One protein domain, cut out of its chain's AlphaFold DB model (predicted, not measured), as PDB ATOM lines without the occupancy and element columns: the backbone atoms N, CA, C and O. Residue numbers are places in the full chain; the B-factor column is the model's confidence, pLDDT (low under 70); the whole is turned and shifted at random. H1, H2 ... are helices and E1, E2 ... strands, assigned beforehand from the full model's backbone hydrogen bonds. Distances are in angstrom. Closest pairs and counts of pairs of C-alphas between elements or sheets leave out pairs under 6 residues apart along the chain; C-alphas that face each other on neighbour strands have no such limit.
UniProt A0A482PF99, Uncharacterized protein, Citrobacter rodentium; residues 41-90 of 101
ATOM      1  N   ASP A  41      16.305   6.871  49.472       77.69
ATOM      2  CA  ASP A  41      15.885   5.539  49.894       77.69
ATOM      3  C   ASP A  41      15.023   4.913  48.789       77.69
ATOM      4  O   ASP A  41      13.933   5.395  48.456       77.69
ATOM      5  N   TYR A  42      15.523   3.845  48.171       85.81
ATOM      6  CA  TYR A  42      14.857   3.191  47.047       85.81
ATOM      7  C   TYR A  42      14.238   1.861  47.466       85.81
ATOM      8  O   TYR A  42      14.798   1.116  48.264       85.81
ATOM      9  N   VAL A  43      13.095   1.515  46.879       86.44
ATOM     10  CA  VAL A  43      12.414   0.229  47.074       86.44
ATOM     11  C   VAL A  43      12.309  -0.550  45.780       86.44
ATOM     12  O   VAL A  43      11.998   0.005  44.730       86.44
ATOM     13  N   VAL A  44      12.519  -1.859  45.858       89.00
ATOM     14  CA  VAL A  44      12.312  -2.773  44.737       89.00
ATOM     15  C   VAL A  44      10.816  -2.931  44.486       89.00
ATOM     16  O   VAL A  44      10.044  -3.247  45.395       89.00
ATOM     17  N   LEU A  45      10.399  -2.717  43.242       86.69
ATOM     18  CA  LEU A  45       9.008  -2.869  42.842       86.69
ATOM     19  C   LEU A  45       8.604  -4.346  42.780       86.69
ATOM     20  O   LEU A  45       9.433  -5.242  42.622       86.69
ATOM     21  N   LYS A  46       7.300  -4.597  42.898       80.44
ATOM     22  CA  LYS A  46       6.726  -5.943  42.847       80.44
ATOM     23  C   LYS A  46       7.121  -6.686  41.566       80.44
ATOM     24  O   LYS A  46       7.017  -6.120  40.481       80.44
ATOM     25  N   GLY A  47       7.502  -7.960  41.696       82.38
ATOM     26  CA  GLY A  47       7.902  -8.808  40.569       82.38
ATOM     27  C   GLY A  47       9.353  -8.631  40.120       82.38
ATOM     28  O   GLY A  47       9.737  -9.203  39.103       82.38
ATOM     29  N   ASN A  48      10.155  -7.869  40.868       83.88
ATOM     30  CA  ASN A  48      11.560  -7.638  40.568       83.88
ATOM     31  C   ASN A  48      12.481  -8.128  41.692       83.88
ATOM     32  O   ASN A  48      12.121  -8.101  42.869       83.88
ATOM     33  N   CYS A  49      13.704  -8.503  41.311       84.00
ATOM     34  CA  CYS A  49      14.810  -8.797  42.218       84.00
ATOM     35  C   CYS A  49      16.052  -8.026  41.760       84.00
ATOM     36  O   CYS A  49      16.384  -8.021  40.573       84.00
ATOM     37  N   VAL A  50      16.758  -7.391  42.693       85.31
ATOM     38  CA  VAL A  50      17.959  -6.600  42.408       85.31
ATOM     39  C   VAL A  50      19.136  -7.142  43.185       85.31
ATOM     40  O   VAL A  50      19.069  -7.282  44.401       85.31
ATOM     41  N   ARG A  51      20.257  -7.377  42.505       87.00
ATOM     42  CA  ARG A  51      21.514  -7.726  43.164       87.00
ATOM     43  C   ARG A  51      22.420  -6.503  43.246       87.00
ATOM     44  O   ARG A  51      22.917  -6.042  42.224       87.00
ATOM     45  N   HIS A  52      22.665  -6.009  44.453       83.31
ATOM     46  CA  HIS A  52      23.511  -4.845  44.709       83.31
ATOM     47  C   HIS A  52      24.418  -5.086  45.920       83.31
ATOM     48  O   HIS A  52      23.999  -5.700  46.897       83.31
ATOM     49  N   ASN A  53      25.679  -4.648  45.853       76.50
ATOM     50  CA  ASN A  53      26.689  -4.889  46.900       76.50
ATOM     51  C   ASN A  53      26.812  -6.367  47.329       76.50
ATOM     52  O   ASN A  53      27.013  -6.678  48.501       76.50
ATOM     53  N   GLY A  54      26.629  -7.301  46.388       82.94
ATOM     54  CA  GLY A  54      26.646  -8.744  46.667       82.94
ATOM     55  C   GLY A  54      25.431  -9.264  47.447       82.94
ATOM     56  O   GLY A  54      25.381 -10.452  47.754       82.94
ATOM     57  N   ARG A  55      24.445  -8.409  47.742       82.56
ATOM     58  CA  ARG A  55      23.174  -8.765  48.378       82.56
ATOM     59  C   ARG A  55      22.056  -8.760  47.349       82.56
ATOM     60  O   ARG A  55      22.028  -7.919  46.454       82.56
ATOM     61  N   GLU A  56      21.136  -9.704  47.481       85.94
ATOM     62  CA  GLU A  56      19.937  -9.758  46.653       85.94
ATOM     63  C   GLU A  56      18.751  -9.168  47.422       85.94
ATOM     64  O   GLU A  56      18.466  -9.537  48.562       85.94
ATOM     65  N   TYR A  57      18.090  -8.210  46.792       86.00
ATOM     66  CA  TYR A  57      16.930  -7.496  47.292       86.00
ATOM     67  C   TYR A  57      15.728  -7.948  46.469       86.00
ATOM     68  O   TYR A  57      15.633  -7.640  45.282       86.00
ATOM     69  N   GLY A  58      14.839  -8.716  47.094       84.94
ATOM     70  CA  GLY A  58      13.564  -9.100  46.489       84.94
ATOM     71  C   GLY A  58      12.557  -7.951  46.466       84.94
ATOM     72  O   GLY A  58      12.834  -6.848  46.940       84.94
ATOM     73  N   GLU A  59      11.366  -8.229  45.948       86.88
ATOM     74  CA  GLU A  59      10.266  -7.268  45.882       86.88
ATOM     75  C   GLU A  59       9.902  -6.643  47.237       86.88
ATOM     76  O   GLU A  59      10.025  -7.269  48.292       86.88
ATOM     77  N   ASN A  60       9.419  -5.398  47.200       79.00
ATOM     78  CA  ASN A  60       8.996  -4.613  48.365       79.00
ATOM     79  C   ASN A  60      10.082  -4.437  49.440       79.00
ATOM     80  O   ASN A  60       9.780  -4.039  50.565       79.00
ATOM     81  N   ARG A  61      11.354  -4.705  49.117       82.56
ATOM     82  CA  ARG A  61      12.478  -4.400  50.003       82.56
ATOM     83  C   ARG A  61      13.112  -3.066  49.661       82.56
ATOM     84  O   ARG A  61      13.242  -2.709  48.492       82.56
ATOM     85  N   ARG A  62      13.577  -2.382  50.704       82.81
ATOM     86  CA  ARG A  62      14.474  -1.232  50.577       82.81
ATOM     87  C   ARG A  62      15.844  -1.697  50.116       82.81
ATOM     88  O   ARG A  62      16.362  -2.697  50.617       82.81
ATOM     89  N   ILE A  63      16.410  -0.975  49.166       84.44
ATOM     90  CA  ILE A  63      17.704  -1.242  48.568       84.44
ATOM     91  C   ILE A  63      18.544   0.044  48.599       84.44
ATOM     92  O   ILE A  63      18.151   1.045  48.001       84.44
ATOM     93  N   PRO A  64      19.717   0.025  49.256       83.62
ATOM     94  CA  PRO A  64      20.624   1.161  49.294       83.62
ATOM     95  C   PRO A  64      21.436   1.198  47.996       83.62
ATOM     96  O   PRO A  64      22.567   0.720  47.948       83.62
ATOM     97  N   VAL A  65      20.827   1.692  46.923       83.75
ATOM     98  CA  VAL A  65      21.499   1.988  45.648       83.75
ATOM     99  C   VAL A  65      21.656   3.492  45.511       83.75
ATOM    100  O   VAL A  65      20.776   4.239  45.905       83.75
ATOM    101  N   THR A  66      22.759   3.952  44.930       81.94
ATOM    102  CA  THR A  66      23.009   5.384  44.725       81.94
ATOM    103  C   THR A  66      23.609   5.643  43.345       81.94
ATOM    104  O   THR A  66      24.080   4.732  42.657       81.94
ATOM    105  N   GLY A  67      23.560   6.904  42.911       83.75
ATOM    106  CA  GLY A  67      24.136   7.342  41.641       83.75
ATOM    107  C   GLY A  67      23.457   6.729  40.411       83.75
ATOM    108  O   GLY A  67      22.251   6.483  40.393       83.75
ATOM    109  N   ALA A  68      24.249   6.470  39.369       84.19
ATOM    110  CA  ALA A  68      23.741   6.060  38.058       84.19
ATOM    111  C   ALA A  68      23.024   4.696  38.059       84.19
ATOM    112  O   ALA A  68      22.196   4.435  37.186       84.19
ATOM    113  N   ASP A  69      23.336   3.808  39.007       82.25
ATOM    114  CA  ASP A  69      22.654   2.516  39.113       82.25
ATOM    115  C   ASP A  69      21.222   2.669  39.625       82.25
ATOM    116  O   ASP A  69      20.329   1.986  39.125       82.25
ATOM    117  N   ALA A  70      20.977   3.614  40.537       83.25
ATOM    118  CA  ALA A  70      19.627   3.925  40.985       83.25
ATOM    119  C   ALA A  70      18.773   4.457  39.826       83.25
ATOM    120  O   ALA A  70      17.703   3.916  39.552       83.25
ATOM    121  N   GLU A  71      19.275   5.438  39.070       85.19
ATOM    122  CA  GLU A  71      18.566   5.986  37.906       85.19
ATOM    123  C   GLU A  71      18.243   4.911  36.862       85.19
ATOM    124  O   GLU A  71      17.112   4.830  36.378       85.19
ATOM    125  N   ARG A  72      19.202   4.023  36.559       87.50
ATOM    126  CA  ARG A  72      18.989   2.900  35.632       87.50
ATOM    127  C   ARG A  72      17.879   1.970  36.102       87.50
ATOM    128  O   ARG A  72      17.030   1.580  35.304       87.50
ATOM    129  N   LEU A  73      17.879   1.615  37.381       86.56
ATOM    130  CA  LEU A  73      16.881   0.720  37.954       86.56
ATOM    131  C   LEU A  73      15.492   1.376  38.026       86.56
ATOM    132  O   LEU A  73      14.490   0.689  37.831       86.56
ATOM    133  N   ILE A  74      15.417   2.692  38.244       86.50
ATOM    134  CA  ILE A  74      14.161   3.459  38.194       86.50
ATOM    135  C   ILE A  74      13.617   3.487  36.769       86.50
ATOM    136  O   ILE A  74      12.443   3.198  36.540       86.50
ATOM    137  N   GLN A  75      14.473   3.787  35.792       85.25
ATOM    138  CA  GLN A  75      14.085   3.865  34.387       85.25
ATOM    139  C   GLN A  75      13.707   2.489  33.816       85.25
ATOM    140  O   GLN A  75      12.835   2.395  32.954       85.25
ATOM    141  N   ALA A  76      14.311   1.418  34.337       85.31
ATOM    142  CA  ALA A  76      13.935   0.038  34.042       85.31
ATOM    143  C   ALA A  76      12.633  -0.409  34.737       85.31
ATOM    144  O   ALA A  76      12.135  -1.491  34.438       85.31
ATOM    145  N   GLY A  77      12.078   0.385  35.663       84.56
ATOM    146  CA  GLY A  77      10.890   0.013  36.439       84.56
ATOM    147  C   GLY A  77      11.149  -1.106  37.453       84.56
ATOM    148  O   GLY A  77      10.232  -1.838  37.822       84.56
ATOM    149  N   VAL A  78      12.400  -1.256  37.881       87.00
ATOM    150  CA  VAL A  78      12.855  -2.298  38.804       87.00
ATOM    151  C   VAL A  78      12.787  -1.810  40.250       87.00
ATOM    152  O   VAL A  78      12.337  -2.542  41.132       87.00
ATOM    153  N   ILE A  79      13.179  -0.557  40.485       88.88
ATOM    154  CA  ILE A  79      13.069   0.116  41.784       88.88
ATOM    155  C   ILE A  79      12.297   1.429  41.639       88.88
ATOM    156  O   ILE A  79      12.140   1.953  40.539       88.88
ATOM    157  N   ALA A  80      11.848   1.991  42.754       86.19
ATOM    158  CA  ALA A  80      11.299   3.335  42.818       86.19
ATOM    159  C   ALA A  80      11.759   4.051  44.086       86.19
ATOM    160  O   ALA A  80      12.026   3.423  45.107       86.19
ATOM    161  N   ASP A  81      11.830   5.373  44.011       85.31
ATOM    162  CA  ASP A  81      12.107   6.226  45.161       85.31
ATOM    163  C   ASP A  81      10.953   6.149  46.178       85.31
ATOM    164  O   ASP A  81       9.783   6.263  45.799       85.31
ATOM    165  N   LEU A  82      11.260   5.933  47.461       78.12
ATOM    166  CA  LEU A  82      10.250   5.800  48.517       78.12
ATOM    167  C   LEU A  82       9.374   7.043  48.652       78.12
ATOM    168  O   LEU A  82       8.162   6.912  48.835       78.12
ATOM    169  N   GLN A  83       9.953   8.239  48.522       73.69
ATOM    170  CA  GLN A  83       9.206   9.495  48.578       73.69
ATOM    171  C   GLN A  83       8.285   9.625  47.364       73.69
ATOM    172  O   GLN A  83       7.119   9.994  47.506       73.69
ATOM    173  N   ALA A  84       8.750   9.248  46.173       74.25
ATOM    174  CA  ALA A  84       7.942   9.212  44.963       74.25
ATOM    175  C   ALA A  84       6.815   8.176  45.060       74.25
ATOM    176  O   ALA A  84       5.693   8.464  44.647       74.25
ATOM    177  N   VAL A  85       7.073   6.998  45.635       71.12
ATOM    178  CA  VAL A  85       6.054   5.969  45.888       71.12
ATOM    179  C   VAL A  85       5.024   6.477  46.889       71.12
ATOM    180  O   VAL A  85       3.834   6.404  46.591       71.12
ATOM    181  N   ARG A  86       5.448   7.049  48.023       70.69
ATOM    182  CA  ARG A  86       4.553   7.602  49.052       70.69
ATOM    183  C   ARG A  86       3.728   8.754  48.492       70.69
ATOM    184  O   ARG A  86       2.510   8.742  48.617       70.69
ATOM    185  N   LYS A  87       4.351   9.698  47.781       68.50
ATOM    186  CA  LYS A  87       3.674  10.827  47.124       68.50
ATOM    187  C   LYS A  87       2.695  10.361  46.055       68.50
ATOM    188  O   LYS A  87       1.585  10.879  45.975       68.50
ATOM    189  N   LYS A  88       3.074   9.377  45.240       66.50
ATOM    190  CA  LYS A  88       2.193   8.803  44.220       66.50
ATOM    191  C   LYS A  88       1.045   8.032  44.860       66.50
ATOM    192  O   LYS A  88      -0.072   8.151  44.378       66.50
ATOM    193  N   ALA A  89       1.289   7.292  45.938       64.06
ATOM    194  CA  ALA A  89       0.257   6.611  46.708       64.06
ATOM    195  C   ALA A  89      -0.704   7.613  47.361       64.06
ATOM    196  O   ALA A  89      -1.904   7.453  47.206       64.06
ATOM    197  N   LEU A  90      -0.200   8.684  47.980       60.66
ATOM    198  CA  LEU A  90      -0.991   9.790  48.531       60.66
ATOM    199  C   LEU A  90      -1.840  10.472  47.450       60.66
ATOM    200  O   LEU A  90      -3.042  10.645  47.625       60.66
TER     201      LEU A  90
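Overview. This is residues 41 to 90 of the 101 residues of an uncharacterized protein of Citrobacter rodentium (UniProt A0A482PF99). A small two-stranded ladder, E1 beside E4, lies in the middle of an elongated domain, with the hairpin of E2 and E3 reaching to one end of the long axis and the helix H2 to the other. The helix H1 packs beside E4, and residues 62 to 63 of the stretch between E3 and H1 pair with E1. The printed part has 50 residues with two named helices and four named strands, in the order E1, E2, E3, H1, E4, H2. The strands make two sheets, E1 - E4 and E2 - E3, both antiparallel, and the class is mixed, helices and strands. The whole is compact, with a radius of gyration of the C-alphas of 10.0 A, and spans 33 by 21 by 17 A.

Arrangement. E1, residues 42 to 44, and E4, residues 79 to 81, are antiparallel neighbours, their directions 149 degrees apart. N 43 and O 80 are within hydrogen-bond range at 2.8 A, and so are N 80 and O 43 at 2.8 A. Residues 42 to 43 of E1 also pair antiparallel with residues 62 to 63. E2, residues 50 to 52, and E3, residues 55 to 57, form an antiparallel hairpin at 150 degrees, with N 50 and O 57 2.8 A apart and N 57 and O 50 2.7 A apart. The closest C-alphas of E1 and E3, those of Val 44 and Tyr 57, are 7.1 A apart. E2 and E4 are only just apart, their closest C-alphas at 8.3 A. H1, residues 68 to 75, comes closest to E4 at the C-alphas of Leu 73 and Ile 79, 5.4 A apart. H2, residues 82 to 90, comes closest to E1 at the C-alphas of Tyr 42 and Leu 82, 5.5 A apart. H1 and H2 are apart, and H2 is also apart from E2 and E3. In H1 and H2 every O i to N i+4 pair is within hydrogen-bond range.

Along the chain. E1 begins at C-alpha 42, (14.857, 3.191, 47.047), and is 6.9 A long. E2 measures 6.3 A, E3 6.5 A and E4 7.0 A from first to last C-alpha. H1 is 10.6 A long and begins at C-alpha 68, (23.741, 6.060, 38.058). H2 is 11.9 A long and ends at C-alpha 90, (-0.991, 9.790, 48.531).

Size, cuts and confidence. The two C-alphas farthest apart are those of Gly 54 and Leu 90, at 33.3 A. The printed part has no cut and no long link; E3 to H1, with 10 residues between them, is short, and the other links are tight. The mean pLDDT of the printed part is 81.7, and residues 87 to 90 are under 70.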